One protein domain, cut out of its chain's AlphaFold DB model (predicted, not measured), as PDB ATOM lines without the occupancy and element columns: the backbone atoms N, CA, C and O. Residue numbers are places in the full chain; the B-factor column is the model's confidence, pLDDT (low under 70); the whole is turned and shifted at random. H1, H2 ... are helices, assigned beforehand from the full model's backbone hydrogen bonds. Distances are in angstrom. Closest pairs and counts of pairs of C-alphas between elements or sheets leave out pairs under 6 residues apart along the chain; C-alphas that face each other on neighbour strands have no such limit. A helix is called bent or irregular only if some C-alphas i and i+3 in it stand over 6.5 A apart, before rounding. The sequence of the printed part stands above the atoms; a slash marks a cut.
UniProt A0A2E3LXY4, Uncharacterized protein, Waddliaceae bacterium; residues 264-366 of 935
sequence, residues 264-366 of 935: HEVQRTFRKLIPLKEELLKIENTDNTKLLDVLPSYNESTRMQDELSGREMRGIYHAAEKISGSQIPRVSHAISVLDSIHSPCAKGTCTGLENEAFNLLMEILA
ATOM      1  N   HIS A 264     -35.194  -4.519 -50.736       83.88
ATOM      2  CA  HIS A 264     -34.317  -4.319 -49.584       83.88
ATOM      3  C   HIS A 264     -34.918  -4.897 -48.292       83.88
ATOM      4  O   HIS A 264     -34.174  -5.381 -47.440       83.88
ATOM      5  N   GLU A 265     -36.246  -4.908 -48.141       86.19
ATOM      6  CA  GLU A 265     -36.917  -5.554 -47.010       86.19
ATOM      7  C   GLU A 265     -36.804  -7.075 -47.115       86.19
ATOM      8  O   GLU A 265     -36.523  -7.732 -46.112       86.19
ATOM      9  N   VAL A 266     -36.931  -7.621 -48.330       86.00
ATOM     10  CA  VAL A 266     -36.695  -9.043 -48.636       86.00
ATOM     11  C   VAL A 266     -35.272  -9.441 -48.253       86.00
ATOM     12  O   VAL A 266     -35.072 -10.366 -47.469       86.00
ATOM     13  N   GLN A 267     -34.275  -8.692 -48.723       86.19
ATOM     14  CA  GLN A 267     -32.860  -8.925 -48.422       86.19
ATOM     15  C   GLN A 267     -32.545  -8.783 -46.934       86.19
ATOM     16  O   GLN A 267     -31.797  -9.583 -46.373       86.19
ATOM     17  N   ARG A 268     -33.103  -7.765 -46.278       86.31
ATOM     18  CA  ARG A 268     -32.907  -7.538 -44.848       86.31
ATOM     19  C   ARG A 268     -33.495  -8.686 -44.034       86.31
ATOM     20  O   ARG A 268     -32.823  -9.185 -43.142       86.31
ATOM     21  N   THR A 269     -34.708  -9.117 -44.361       86.75
ATOM     22  CA  THR A 269     -35.359 -10.252 -43.693       86.75
ATOM     23  C   THR A 269     -34.544 -11.515 -43.905       86.75
ATOM     24  O   THR A 269     -34.186 -12.167 -42.933       86.75
ATOM     25  N   PHE A 270     -34.127 -11.797 -45.144       85.19
ATOM     26  CA  PHE A 270     -33.247 -12.921 -45.464       85.19
ATOM     27  C   PHE A 270     -31.997 -12.960 -44.570       85.19
ATOM     28  O   PHE A 270     -31.687 -13.997 -43.994       85.19
ATOM     29  N   ARG A 271     -31.314 -11.820 -44.391       84.44
ATOM     30  CA  ARG A 271     -30.117 -11.727 -43.536       84.44
ATOM     31  C   ARG A 271     -30.405 -12.018 -42.063       84.44
ATOM     32  O   ARG A 271     -29.557 -12.622 -41.424       84.44
ATOM     33  N   LYS A 272     -31.574 -11.625 -41.543       84.81
ATOM     34  CA  LYS A 272     -31.998 -11.926 -40.160       84.81
ATOM     35  C   LYS A 272     -32.350 -13.403 -39.962       84.81
ATOM     36  O   LYS A 272     -32.180 -13.942 -38.875       84.81
ATOM     37  N   LEU A 273     -32.841 -14.065 -41.010       82.88
ATOM     38  CA  LEU A 273     -33.237 -15.475 -40.950       82.88
ATOM     39  C   LEU A 273     -32.036 -16.432 -40.839       82.88
ATOM     40  O   LEU A 273     -32.185 -17.517 -40.284       82.88
ATOM     41  N   ILE A 274     -30.852 -16.035 -41.322       81.00
ATOM     42  CA  ILE A 274     -29.620 -16.842 -41.244       81.00
ATOM     43  C   ILE A 274     -29.194 -17.116 -39.788       81.00
ATOM     44  O   ILE A 274     -29.158 -18.288 -39.415       81.00
ATOM     45  N   PRO A 275     -28.919 -16.101 -38.941       82.19
ATOM     46  CA  PRO A 275     -28.536 -16.344 -37.550       82.19
ATOM     47  C   PRO A 275     -29.666 -17.004 -36.752       82.19
ATOM     48  O   PRO A 275     -29.402 -17.859 -35.914       82.19
ATOM     49  N   LEU A 276     -30.936 -16.692 -37.059       81.69
ATOM     50  CA  LEU A 276     -32.076 -17.360 -36.426       81.69
ATOM     51  C   LEU A 276     -32.043 -18.879 -36.650       81.69
ATOM     52  O   LEU A 276     -32.324 -19.640 -35.727       81.69
ATOM     53  N   LYS A 277     -31.690 -19.335 -37.857       84.56
ATOM     54  CA  LYS A 277     -31.574 -20.766 -38.160       84.56
ATOM     55  C   LYS A 277     -30.512 -21.442 -37.294       84.56
ATOM     56  O   LYS A 277     -30.773 -22.506 -36.742       84.56
ATOM     57  N   GLU A 278     -29.330 -20.838 -37.186       83.69
ATOM     58  CA  GLU A 278     -28.219 -21.376 -36.387       83.69
ATOM     59  C   GLU A 278     -28.606 -21.528 -34.913       83.69
ATOM     60  O   GLU A 278     -28.261 -22.521 -34.275       83.69
ATOM     61  N   GLU A 279     -29.372 -20.578 -34.382       78.88
ATOM     62  CA  GLU A 279     -29.872 -20.624 -33.009       78.88
ATOM     63  C   GLU A 279     -30.978 -21.669 -32.826       78.88
ATOM     64  O   GLU A 279     -30.927 -22.462 -31.885       78.88
ATOM     65  N   LEU A 280     -31.939 -21.756 -33.750       81.06
ATOM     66  CA  LEU A 280     -32.974 -22.792 -33.698       81.06
ATOM     67  C   LEU A 280     -32.374 -24.205 -33.765       81.06
ATOM     68  O   LEU A 280     -32.848 -25.084 -33.050       81.06
ATOM     69  N   LEU A 281     -31.304 -24.415 -34.540       83.31
ATOM     70  CA  LEU A 281     -30.571 -25.688 -34.587       83.31
ATOM     71  C   LEU A 281     -29.947 -26.060 -33.234       83.31
ATOM     72  O   LEU A 281     -29.904 -27.237 -32.879       83.31
ATOM     73  N   LYS A 282     -29.479 -25.087 -32.438       83.62
ATOM     74  CA  LYS A 282     -28.990 -25.364 -31.075       83.62
ATOM     75  C   LYS A 282     -30.123 -25.862 -30.179       83.62
ATOM     76  O   LYS A 282     -29.910 -26.789 -29.405       83.62
ATOM     77  N   ILE A 283     -31.313 -25.278 -30.328       78.94
ATOM     78  CA  ILE A 283     -32.498 -25.590 -29.520       78.94
ATOM     79  C   ILE A 283     -33.098 -26.947 -29.901       78.94
ATOM     80  O   ILE A 283     -33.419 -27.733 -29.011       78.94
ATOM     81  N   GLU A 284     -33.199 -27.251 -31.200       77.62
ATOM     82  CA  GLU A 284     -33.704 -28.535 -31.711       77.62
ATOM     83  C   GLU A 284     -32.913 -29.726 -31.156       77.62
ATOM     84  O   GLU A 284     -33.491 -30.758 -30.822       77.62
ATOM     85  N   ASN A 285     -31.600 -29.556 -30.984       74.31
ATOM     86  CA  ASN A 285     -30.729 -30.570 -30.395       74.31
ATOM     87  C   ASN A 285     -30.935 -30.762 -28.878       74.31
ATOM     88  O   ASN A 285     -30.436 -31.739 -28.320       74.31
ATOM     89  N   THR A 286     -31.655 -29.857 -28.211       62.78
ATOM     90  CA  THR A 286     -31.897 -29.887 -26.758       62.78
ATOM     91  C   THR A 286     -33.328 -30.249 -26.359       62.78
ATOM     92  O   THR A 286     -33.477 -30.933 -25.350       62.78
ATOM     93  N   ASP A 287     -34.368 -29.845 -27.105       63.66
ATOM     94  CA  ASP A 287     -35.756 -30.257 -26.829       63.66
ATOM     95  C   ASP A 287     -36.721 -30.003 -28.013       63.66
ATOM     96  O   ASP A 287     -36.573 -29.058 -28.790       63.66
ATOM     97  N   ASN A 288     -37.784 -30.810 -28.116       65.06
ATOM     98  CA  ASN A 288     -38.855 -30.709 -29.121       65.06
ATOM     99  C   ASN A 288     -39.922 -29.658 -28.732       65.06
ATOM    100  O   ASN A 288     -41.133 -29.891 -28.823       65.06
ATOM    101  N   THR A 289     -39.479 -28.487 -28.278       73.81
ATOM    102  CA  THR A 289     -40.341 -27.374 -27.849       73.81
ATOM    103  C   THR A 289     -41.184 -26.791 -28.989       73.81
ATOM    104  O   THR A 289     -40.826 -26.853 -30.172       73.81
ATOM    105  N   LYS A 290     -42.340 -26.202 -28.647       76.94
ATOM    106  CA  LYS A 290     -43.181 -25.499 -29.628       76.94
ATOM    107  C   LYS A 290     -42.490 -24.211 -30.055       76.94
ATOM    108  O   LYS A 290     -41.898 -23.515 -29.235       76.94
ATOM    109  N   LEU A 291     -42.638 -23.845 -31.326       74.56
ATOM    110  CA  LEU A 291     -42.017 -22.637 -31.876       74.56
ATOM    111  C   LEU A 291     -42.431 -21.360 -31.112       74.56
ATOM    112  O   LEU A 291     -41.609 -20.472 -30.900       74.56
ATOM    113  N   LEU A 292     -43.687 -21.291 -30.656       72.94
ATOM    114  CA  LEU A 292     -44.217 -20.161 -29.879       72.94
ATOM    115  C   LEU A 292     -43.614 -20.023 -28.481       72.94
ATOM    116  O   LEU A 292     -43.656 -18.926 -27.940       72.94
ATOM    117  N   ASP A 293     -43.059 -21.090 -27.913       76.94
ATOM    118  CA  ASP A 293     -42.437 -21.040 -26.585       76.94
ATOM    119  C   ASP A 293     -40.993 -20.500 -26.686       76.94
ATOM    120  O   ASP A 293     -40.444 -19.928 -25.743       76.94
ATOM    121  N   VAL A 294     -40.388 -20.631 -27.871       70.88
ATOM    122  CA  VAL A 294     -38.992 -20.273 -28.155       70.88
ATOM    123  C   VAL A 294     -38.852 -18.846 -28.694       70.88
ATOM    124  O   VAL A 294     -37.954 -18.115 -28.288       70.88
ATOM    125  N   LEU A 295     -39.735 -18.412 -29.597       69.25
ATOM    126  CA  LEU A 295     -39.609 -17.092 -30.232       69.25
ATOM    127  C   LEU A 295     -39.662 -15.903 -29.241       69.25
ATOM    128  O   LEU A 295     -38.852 -14.987 -29.397       69.25
ATOM    129  N   PRO A 296     -40.540 -15.879 -28.215       67.06
ATOM    130  CA  PRO A 296     -40.572 -14.790 -27.237       67.06
ATOM    131  C   PRO A 296     -39.318 -14.742 -26.354       67.06
ATOM    132  O   PRO A 296     -38.752 -13.671 -26.159       67.06
ATOM    133  N   SER A 297     -38.847 -15.900 -25.875       64.12
ATOM    134  CA  SER A 297     -37.645 -15.994 -25.032       64.12
ATOM    135  C   SER A 297     -36.373 -15.628 -25.802       64.12
ATOM    136  O   SER A 297     -35.464 -15.002 -25.251       64.12
ATOM    137  N   TYR A 298     -36.329 -15.928 -27.100       62.38
ATOM    138  CA  TYR A 298     -35.274 -15.473 -28.001       62.38
ATOM    139  C   TYR A 298     -35.257 -13.943 -28.147       62.38
ATOM    140  O   TYR A 298     -34.194 -13.325 -28.071       62.38
ATOM    141  N   ASN A 299     -36.439 -13.335 -28.285       60.00
ATOM    142  CA  ASN A 299     -36.596 -11.888 -28.424       60.00
ATOM    143  C   ASN A 299     -36.169 -11.132 -27.149       60.00
ATOM    144  O   ASN A 299     -35.628 -10.037 -27.227       60.00
ATOM    145  N   GLU A 300     -36.381 -11.705 -25.963       59.28
ATOM    146  CA  GLU A 300     -35.988 -11.083 -24.689       59.28
ATOM    147  C   GLU A 300     -34.503 -11.270 -24.330       59.28
ATOM    148  O   GLU A 300     -33.917 -10.404 -23.683       59.28
ATOM    149  N   SER A 301     -33.886 -12.389 -24.727       53.88
ATOM    150  CA  SER A 301     -32.537 -12.778 -24.274       53.88
ATOM    151  C   SER A 301     -31.397 -12.313 -25.180       53.88
ATOM    152  O   SER A 301     -30.300 -12.015 -24.701       53.88
ATOM    153  N   THR A 302     -31.634 -12.219 -26.485       51.69
ATOM    154  CA  THR A 302     -30.663 -11.678 -27.437       51.69
ATOM    155  C   THR A 302     -31.018 -10.219 -27.706       51.69
ATOM    156  O   THR A 302     -32.191  -9.870 -27.774       51.69
ATOM    157  N   ARG A 303     -30.041  -9.322 -27.899       54.91
ATOM    158  CA  ARG A 303     -30.268  -7.908 -28.297       54.91
ATOM    159  C   ARG A 303     -30.986  -7.749 -29.667       54.91
ATOM    160  O   ARG A 303     -30.941  -6.680 -30.264       54.91
ATOM    161  N   MET A 304     -31.646  -8.796 -30.160       51.50
ATOM    162  CA  MET A 304     -32.424  -8.886 -31.391       51.50
ATOM    163  C   MET A 304     -33.847  -8.321 -31.290       51.50
ATOM    164  O   MET A 304     -34.567  -8.373 -32.284       51.50
ATOM    165  N   GLN A 305     -34.253  -7.708 -30.172       47.03
ATOM    166  CA  GLN A 305     -35.470  -6.875 -30.134       47.03
ATOM    167  C   GLN A 305     -35.461  -5.744 -31.182       47.03
ATOM    168  O   GLN A 305     -36.518  -5.246 -31.565       47.03
ATOM    169  N   ASP A 306     -34.279  -5.373 -31.685       54.47
ATOM    170  CA  ASP A 306     -34.127  -4.469 -32.828       54.47
ATOM    171  C   ASP A 306     -34.105  -5.189 -34.199       54.47
ATOM    172  O   ASP A 306     -34.139  -4.525 -35.239       54.47
ATOM    173  N   GLU A 307     -34.072  -6.525 -34.242       72.19
ATOM    174  CA  GLU A 307     -33.896  -7.310 -35.467       72.19
ATOM    175  C   GLU A 307     -35.205  -7.874 -36.035       72.19
ATOM    176  O   GLU A 307     -35.570  -7.439 -37.122       72.19
ATOM    177  N   LEU A 308     -35.950  -8.781 -35.390       78.31
ATOM    178  CA  LEU A 308     -37.187  -9.340 -35.982       78.31
ATOM    179  C   LEU A 308     -38.458  -8.687 -35.426       78.31
ATOM    180  O   LEU A 308     -38.753  -8.728 -34.236       78.31
ATOM    181  N   SER A 309     -39.257  -8.125 -36.326       84.31
ATOM    182  CA  SER A 309     -40.564  -7.550 -36.024       84.31
ATOM    183  C   SER A 309     -41.606  -8.626 -35.694       84.31
ATOM    184  O   SER A 309     -41.528  -9.770 -36.151       84.31
ATOM    185  N   GLY A 310     -42.636  -8.243 -34.935       82.31
ATOM    186  CA  GLY A 310     -43.790  -9.087 -34.616       82.31
ATOM    187  C   GLY A 310     -44.438  -9.712 -35.851       82.31
ATOM    188  O   GLY A 310     -44.821 -10.885 -35.829       82.31
ATOM    189  N   ARG A 311     -44.498  -8.956 -36.951       83.06
ATOM    190  CA  ARG A 311     -44.970  -9.425 -38.253       83.06
ATOM    191  C   ARG A 311     -44.082 -10.512 -38.844       83.06
ATOM    192  O   ARG A 311     -44.611 -11.552 -39.224       83.06
ATOM    193  N   GLU A 312     -42.767 -10.292 -38.908       85.06
ATOM    194  CA  GLU A 312     -41.814 -11.282 -39.432       85.06
ATOM    195  C   GLU A 312     -41.913 -12.592 -38.628       85.06
ATOM    196  O   GLU A 312     -42.011 -13.669 -39.213       85.06
ATOM    197  N   MET A 313     -42.011 -12.518 -37.295       82.06
ATOM    198  CA  MET A 313     -42.180 -13.703 -36.440       82.06
ATOM    199  C   MET A 313     -43.469 -14.481 -36.736       82.06
ATOM    200  O   MET A 313     -43.440 -15.706 -36.873       82.06
ATOM    201  N   ARG A 314     -44.611 -13.795 -36.874       82.75
ATOM    202  CA  ARG A 314     -45.877 -14.456 -37.247       82.75
ATOM    203  C   ARG A 314     -45.837 -15.027 -38.656       82.75
ATOM    204  O   ARG A 314     -46.415 -16.084 -38.897       82.75
ATOM    205  N   GLY A 315     -45.144 -14.349 -39.562       81.81
ATOM    206  CA  GLY A 315     -44.869 -14.831 -40.905       81.81
ATOM    207  C   GLY A 315     -44.114 -16.162 -40.896       81.81
ATOM    208  O   GLY A 315     -44.545 -17.113 -41.545       81.81
ATOM    209  N   ILE A 316     -43.049 -16.266 -40.092       81.75
ATOM    210  CA  ILE A 316     -42.275 -17.508 -39.909       81.75
ATOM    211  C   ILE A 316     -43.161 -18.617 -39.338       81.75
ATOM    212  O   ILE A 316     -43.170 -19.733 -39.858       81.75
ATOM    213  N   TYR A 317     -43.941 -18.307 -38.299       79.50
ATOM    214  CA  TYR A 317     -44.873 -19.262 -37.701       79.50
ATOM    215  C   TYR A 317     -45.877 -19.797 -38.732       79.50
ATOM    216  O   TYR A 317     -46.078 -21.006 -38.832       79.50
ATOM    217  N   HIS A 318     -46.470 -18.907 -39.531       80.75
ATOM    218  CA  HIS A 318     -47.443 -19.273 -40.555       80.75
ATOM    219  C   HIS A 318     -46.827 -20.119 -41.678       80.75
ATOM    220  O   HIS A 318     -47.422 -21.109 -42.104       80.75
ATOM    221  N   ALA A 319     -45.617 -19.773 -42.125       81.62
ATOM    222  CA  ALA A 319     -44.878 -20.574 -43.095       81.62
ATOM    223  C   ALA A 319     -44.600 -21.990 -42.553       81.62
ATOM    224  O   ALA A 319     -44.821 -22.977 -43.253       81.62
ATOM    225  N   ALA A 320     -44.202 -22.108 -41.283       79.25
ATOM    226  CA  ALA A 320     -43.944 -23.393 -40.636       79.25
ATOM    227  C   ALA A 320     -45.221 -24.240 -40.441       79.25
ATOM    228  O   ALA A 320     -45.200 -25.459 -40.637       79.25
ATOM    229  N   GLU A 321     -46.352 -23.615 -40.102       79.06
ATOM    230  CA  GLU A 321     -47.674 -24.262 -40.058       79.06
ATOM    231  C   GLU A 321     -48.035 -24.854 -41.428       79.06
ATOM    232  O   GLU A 321     -48.407 -26.025 -41.524       79.06
ATOM    233  N   LYS A 322     -47.850 -24.077 -42.500       80.69
ATOM    234  CA  LYS A 322     -48.162 -24.494 -43.871       80.69
ATOM    235  C   LYS A 322     -47.307 -25.671 -44.341       80.69
ATOM    236  O   LYS A 322     -47.859 -26.597 -44.929       80.69
ATOM    237  N   ILE A 323     -45.995 -25.656 -44.077       77.31
ATOM    238  CA  ILE A 323     -45.095 -26.762 -44.457       77.31
ATOM    239  C   ILE A 323     -45.432 -28.035 -43.679       77.31
ATOM    240  O   ILE A 323     -45.466 -29.121 -44.248       77.31
ATOM    241  N   SER A 324     -45.706 -27.914 -42.381       79.88
ATOM    242  CA  SER A 324     -45.956 -29.084 -41.536       79.88
ATOM    243  C   SER A 324     -47.365 -29.664 -41.651       79.88
ATOM    244  O   SER A 324     -47.595 -30.791 -41.214       79.88
ATOM    245  N   GLY A 325     -48.324 -28.888 -42.162       82.69
ATOM    246  CA  GLY A 325     -49.749 -29.227 -42.119       82.69
ATOM    247  C   GLY A 325     -50.333 -29.280 -40.698       82.69
ATOM    248  O   GLY A 325     -51.476 -29.700 -40.523       82.69
ATOM    249  N   SER A 326     -49.567 -28.871 -39.679       74.62
ATOM    250  CA  SER A 326     -49.943 -28.905 -38.265       74.62
ATOM    251  C   SER A 326     -50.236 -27.501 -37.759       74.62
ATOM    252  O   SER A 326     -49.402 -26.612 -37.897       74.62
ATOM    253  N   GLN A 327     -51.357 -27.334 -37.049       72.69
ATOM    254  CA  GLN A 327     -51.719 -26.080 -36.368       72.69
ATOM    255  C   GLN A 327     -50.713 -25.652 -35.285       72.69
ATOM    256  O   GLN A 327     -50.760 -24.519 -34.805       72.69
ATOM    257  N   ILE A 328     -49.823 -26.562 -34.873       75.19
ATOM    258  CA  ILE A 328     -48.781 -26.317 -33.874       75.19
ATOM    259  C   ILE A 328     -47.415 -26.572 -34.533       75.19
ATOM    260  O   ILE A 328     -46.958 -27.723 -34.581       75.19
ATOM    261  N   PRO A 329     -46.755 -25.524 -35.054       73.56
ATOM    262  CA  PRO A 329     -45.397 -25.578 -35.570       73.56
ATOM    263  C   PRO A 329     -44.394 -25.928 -34.469       73.56
ATOM    264  O   PRO A 329     -44.382 -25.329 -33.388       73.56
ATOM    265  N   ARG A 330     -43.523 -26.892 -34.766       80.00
ATOM    266  CA  ARG A 330     -42.340 -27.210 -33.964       80.00
ATOM    267  C   ARG A 330     -41.139 -26.425 -34.481       80.00
ATOM    268  O   ARG A 330     -41.149 -25.964 -35.623       80.00
ATOM    269  N   VAL A 331     -40.100 -26.312 -33.654       78.12
ATOM    270  CA  VAL A 331     -38.811 -25.714 -34.043       78.12
ATOM    271  C   VAL A 331     -38.260 -26.356 -35.323       78.12
ATOM    272  O   VAL A 331     -37.899 -25.637 -36.251       78.12
ATOM    273  N   SER A 332     -38.336 -27.684 -35.436       77.88
ATOM    274  CA  SER A 332     -37.927 -28.439 -36.629       77.88
ATOM    275  C   SER A 332     -38.637 -28.003 -37.921       77.88
ATOM    276  O   SER A 332     -38.038 -27.967 -38.993       77.88
ATOM    277  N   HIS A 333     -39.911 -27.598 -37.840       79.94
ATOM    278  CA  HIS A 333     -40.653 -27.097 -39.002       79.94
ATOM    279  C   HIS A 333     -40.154 -25.714 -39.435       79.94
ATOM    280  O   HIS A 333     -40.050 -25.449 -40.630       79.94
ATOM    281  N   ALA A 334     -39.824 -24.836 -38.483       76.00
ATOM    282  CA  ALA A 334     -39.214 -23.545 -38.794       76.00
ATOM    283  C   ALA A 334     -37.811 -23.721 -39.384       76.00
ATOM    284  O   ALA A 334     -37.482 -23.056 -40.359       76.00
ATOM    285  N   ILE A 335     -37.016 -24.658 -38.862       80.06
ATOM    286  CA  ILE A 335     -35.715 -25.013 -39.443       80.06
ATOM    287  C   ILE A 335     -35.892 -25.502 -40.881       80.06
ATOM    288  O   ILE A 335     -35.200 -25.005 -41.756       80.06
ATOM    289  N   SER A 336     -36.892 -26.341 -41.170       79.94
ATOM    290  CA  SER A 336     -37.205 -26.764 -42.544       79.94
ATOM    291  C   SER A 336     -37.583 -25.599 -43.474       79.94
ATOM    292  O   SER A 336     -37.122 -25.557 -44.618       79.94
ATOM    293  N   VAL A 337     -38.365 -24.618 -42.997       79.19
ATOM    294  CA  VAL A 337     -38.635 -23.369 -43.742       79.19
ATOM    295  C   VAL A 337     -37.317 -22.654 -44.051       79.19
ATOM    296  O   VAL A 337     -37.063 -22.273 -45.195       79.19
ATOM    297  N   LEU A 338     -36.460 -22.491 -43.041       81.25
ATOM    298  CA  LEU A 338     -35.186 -21.784 -43.156       81.25
ATOM    299  C   LEU A 338     -34.182 -22.536 -44.034       81.25
ATOM    300  O   LEU A 338     -33.453 -21.902 -44.789       81.25
ATOM    301  N   ASP A 339     -34.165 -23.864 -44.000       81.44
ATOM    302  CA  ASP A 339     -33.375 -24.720 -44.886       81.44
ATOM    303  C   ASP A 339     -33.805 -24.567 -46.338       81.44
ATOM    304  O   ASP A 339     -32.955 -24.371 -47.209       81.44
ATOM    305  N   SER A 340     -35.117 -24.567 -46.585       79.06
ATOM    306  CA  SER A 340     -35.685 -24.340 -47.918       79.06
ATOM    307  C   SER A 340     -35.282 -22.968 -48.470       79.06
ATOM    308  O   SER A 340     -35.041 -22.814 -49.662       79.06
ATOM    309  N   ILE A 341     -35.152 -21.969 -47.593       78.94
ATOM    310  CA  ILE A 341     -34.702 -20.617 -47.936       78.94
ATOM    311  C   ILE A 341     -33.175 -20.541 -48.129       78.94
ATOM    312  O   ILE A 341     -32.698 -19.827 -49.010       78.94
ATOM    313  N   HIS A 342     -32.393 -21.229 -47.296       72.31
ATOM    314  CA  HIS A 342     -30.943 -21.053 -47.202       72.31
ATOM    315  C   HIS A 342     -30.152 -21.924 -48.192       72.31
ATOM    316  O   HIS A 342     -29.153 -21.463 -48.741       72.31
ATOM    317  N   SER A 343     -30.605 -23.156 -48.451       65.19
ATOM    318  CA  SER A 343     -29.913 -24.153 -49.289       65.19
ATOM    319  C   SER A 343     -29.537 -23.667 -50.709       65.19
ATOM    320  O   SER A 343     -28.415 -23.934 -51.145       65.19
ATOM    321  N   PRO A 344     -30.370 -22.880 -51.427       58.81
ATOM    322  CA  PRO A 344     -30.049 -22.448 -52.796       58.81
ATOM    323  C   PRO A 344     -29.016 -21.308 -52.892       58.81
ATOM    324  O   PRO A 344     -28.557 -20.967 -53.982       58.81
ATOM    325  N   CYS A 345     -28.660 -20.654 -51.780       54.81
ATOM    326  CA  CYS A 345     -28.058 -19.320 -51.811       54.81
ATOM    327  C   CYS A 345     -26.566 -19.303 -51.430       54.81
ATOM    328  O   CYS A 345     -26.164 -18.666 -50.460       54.81
ATOM    329  N   ALA A 346     -25.703 -19.927 -52.238       50.00
ATOM    330  CA  ALA A 346     -24.248 -19.936 -52.001       50.00
ATOM    331  C   ALA A 346     -23.562 -18.544 -52.077       50.00
ATOM    332  O   ALA A 346     -22.377 -18.424 -51.780       50.00
ATOM    333  N   LYS A 347     -24.280 -17.486 -52.495       55.69
ATOM    334  CA  LYS A 347     -23.735 -16.135 -52.754       55.69
ATOM    335  C   LYS A 347     -24.311 -15.018 -51.867       55.69
ATOM    336  O   LYS A 347     -23.962 -13.859 -52.066       55.69
ATOM    337  N   GLY A 348     -25.191 -15.329 -50.912       58.78
ATOM    338  CA  GLY A 348     -25.727 -14.337 -49.965       58.78
ATOM    339  C   GLY A 348     -26.687 -13.289 -50.560       58.78
ATOM    340  O   GLY A 348     -26.914 -12.250 -49.939       58.78
ATOM    341  N   THR A 349     -27.263 -13.538 -51.743       65.06
ATOM    342  CA  THR A 349     -28.207 -12.629 -52.424       65.06
ATOM    343  C   THR A 349     -29.530 -13.324 -52.748       65.06
ATOM    344  O   THR A 349     -29.544 -14.390 -53.358       65.06
ATOM    345  N   CYS A 350     -30.664 -12.687 -52.436       70.25
ATOM    346  CA  CYS A 350     -32.000 -13.263 -52.652       70.25
ATOM    347  C   CYS A 350     -32.370 -13.508 -54.129       70.25
ATOM    348  O   CYS A 350     -33.286 -14.274 -54.402       70.25
ATOM    349  N   THR A 351     -31.657 -12.894 -55.077       65.94
ATOM    350  CA  THR A 351     -31.888 -13.023 -56.529       65.94
ATOM    351  C   THR A 351     -31.610 -14.426 -57.078       65.94
ATOM    352  O   THR A 351     -32.037 -14.745 -58.179       65.94
ATOM    353  N   GLY A 352     -30.907 -15.275 -56.321       71.81
ATOM    354  CA  GLY A 352     -30.649 -16.671 -56.684       71.81
ATOM    355  C   GLY A 352     -31.636 -17.678 -56.094       71.81
ATOM    356  O   GLY A 352     -31.438 -18.873 -56.285       71.81
ATOM    357  N   LEU A 353     -32.647 -17.230 -55.344       80.31
ATOM    358  CA  LEU A 353     -33.593 -18.134 -54.692       80.31
ATOM    359  C   LEU A 353     -34.499 -18.822 -55.716       80.31
ATOM    360  O   LEU A 353     -34.959 -18.213 -56.686       80.31
ATOM    361  N   GLU A 354     -34.789 -20.095 -55.459       85.56
ATOM    362  CA  GLU A 354     -35.847 -20.819 -56.159       85.56
ATOM    363  C   GLU A 354     -37.220 -20.203 -55.843       85.56
ATOM    364  O   GLU A 354     -37.418 -19.580 -54.794       85.56
ATOM    365  N   ASN A 355     -38.190 -20.385 -56.746       86.56
ATOM    366  CA  ASN A 355     -39.529 -19.794 -56.627       86.56
ATOM    367  C   ASN A 355     -40.215 -20.117 -55.292       86.56
ATOM    368  O   ASN A 355     -40.857 -19.252 -54.697       86.56
ATOM    369  N   GLU A 356     -40.081 -21.348 -54.807       86.38
ATOM    370  CA  GLU A 356     -40.703 -21.806 -53.562       86.38
ATOM    371  C   GLU A 356     -40.100 -21.107 -52.339       86.38
ATOM    372  O   GLU A 356     -40.825 -20.504 -51.545       86.38
ATOM    373  N   ALA A 357     -38.768 -21.097 -52.249       85.62
ATOM    374  CA  ALA A 357     -38.006 -20.403 -51.215       85.62
ATOM    375  C   ALA A 357     -38.325 -18.901 -51.175       85.62
ATOM    376  O   ALA A 357     -38.570 -18.324 -50.111       85.62
ATOM    377  N   PHE A 358     -38.374 -18.266 -52.348       89.25
ATOM    378  CA  PHE A 358     -38.718 -16.855 -52.466       89.25
ATOM    379  C   PHE A 358     -40.156 -16.581 -52.011       89.25
ATOM    380  O   PHE A 358     -40.407 -15.622 -51.283       89.25
ATOM    381  N   ASN A 359     -41.107 -17.440 -52.383       89.50
ATOM    382  CA  ASN A 359     -42.497 -17.312 -51.957       89.50
ATOM    383  C   ASN A 359     -42.671 -17.482 -50.446       89.50
ATOM    384  O   ASN A 359     -43.479 -16.758 -49.871       89.50
ATOM    385  N   LEU A 360     -41.908 -18.365 -49.794       86.88
ATOM    386  CA  LEU A 360     -41.890 -18.462 -48.330       86.88
ATOM    387  C   LEU A 360     -41.397 -17.153 -47.698       86.88
ATOM    388  O   LEU A 360     -42.017 -16.656 -46.761       86.88
ATOM    389  N   LEU A 361     -40.351 -16.532 -48.255       87.25
ATOM    390  CA  LEU A 361     -39.898 -15.204 -47.818       87.25
ATOM    391  C   LEU A 361     -40.982 -14.141 -47.977       87.25
ATOM    392  O   LEU A 361     -41.221 -13.335 -47.075       87.25
ATOM    393  N   MET A 362     -41.655 -14.146 -49.125       89.12
ATOM    394  CA  MET A 362     -42.755 -13.230 -49.387       89.12
ATOM    395  C   MET A 362     -43.954 -13.506 -48.482       89.12
ATOM    396  O   MET A 362     -44.655 -12.566 -48.152       89.12
ATOM    397  N   GLU A 363     -44.199 -14.737 -48.035       85.38
ATOM    398  CA  GLU A 363     -45.238 -15.048 -47.042       85.38
ATOM    399  C   GLU A 363     -44.868 -14.563 -45.636       85.38
ATOM    400  O   GLU A 363     -45.754 -14.161 -44.882       85.38
ATOM    401  N   ILE A 364     -43.574 -14.536 -45.301       85.88
ATOM    402  CA  ILE A 364     -43.086 -13.951 -44.047       85.88
ATOM    403  C   ILE A 364     -43.301 -12.432 -44.042       85.88
ATOM    404  O   ILE A 364     -43.690 -11.845 -43.031       85.88
ATOM    405  N   LEU A 365     -43.051 -11.795 -45.186       85.75
ATOM    406  CA  LEU A 365     -43.076 -10.344 -45.321       85.75
ATOM    407  C   LEU A 365     -44.450  -9.794 -45.658       85.75
ATOM    408  O   LEU A 365     -44.856  -8.780 -45.101       85.75
ATOM    409  N   ALA A 366     -45.178 -10.415 -46.576       81.56
ATOM    410  CA  ALA A 366     -46.448  -9.924 -47.082       81.56
ATOM    411  C   ALA A 366     -47.609 -10.355 -46.186       81.56
ATOM    412  O   ALA A 366     -47.634 -11.481 -45.689       81.56
TER     413      ALA A 366
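This is residues 264 to 366 of the 935 residues of an uncharacterized protein of Waddliaceae bacterium (UniProt A0A2E3LXY4). Four helices, H1, H4, H5 and H6, pack crosswise into a core, with the long H1 running most of its length and H5 crossing it slantwise. H2 lies at one end and the loop of residues 343 to 354 at the other, while the small H3 sits off to one side of the body, following H2. The printed part has 103 residues with six named helices, in the order H1 to H6, and no named strand, and its class is all helix. It is compact, with a radius of gyration of the C-alphas of 12.7 A, and rounded, spanning 34 by 31 by 25 A.

H1, residues 264 to 284, is the longest helix at 30.1 A, from C-alpha 264 at (-34.317, -4.319, -49.584) to C-alpha 284 at (-33.704, -28.535, -31.711). It has a kink of 31 degrees near residue 278; it is neither bent nor irregular, but only just: C-alphas 272 and 275 are 6.2 A apart. H5 is residues 331 to 342, 16.0 A. H4 is residues 310 to 324, 21.3 A. H6, residues 355 to 365, measures 15.2 A and ends with C-alpha 365 at (-43.076, -10.344, -45.321). H2, residues 291 to 301, 15.6 A, and H3, residues 303 to 306, are only just irregular: C-alphas 293 and 296 are 6.6 A apart, and C-alphas 303 and 306 are 6.9 A apart.

The helix packing is mostly crossed. H1 touches H5 at a steep tilt of 42 degrees, opposite ways; their closest C-alphas, Lys 277 and Ile 335, are 6.1 A apart. With residues 265 to 270 alone, H1 touches H6, about perpendicular at 86 degrees, closest at the C-alphas of Val 266 and Leu 361, 7.0 A. H4 touches H6 at a steep tilt of 40 degrees, opposite ways, with the C-alphas of Gly 315 and Ile 364 closest at 3.7 A. H5 touches H4 with residues 333 to 337 alone, about perpendicular at 83 degrees; the C-alphas of Ala 320 and Ala 334 are closest, 5.1 A. H2 only just touches H4, with 3 pairs of C-alphas within 8 A, the closest being Leu 291 and Tyr 317, 7.3 A. H1 and H2 are near each other. H3 and H2 are close but not clearly touching: C-alphas 299 and 305, their closest, are 5.4 A apart. H3 is apart from H1, H4, H5 and H6. Every O i to N i+4 pair is within hydrogen-bond range in H4, H5 and H6, against 15 of 17 in H1 and 5 of 7 in H2; H3 is too short for such a pair.

The C-alphas farthest apart, Asp 287 and Thr 351, are 34.6 A apart. The printed part has no cut. The link from H5 to H6 is long, with 12 residues. The mean pLDDT of the printed part is 76.0; it is under 70 at residues 286 to 288, 295 to 306, 343 to 349 and 351.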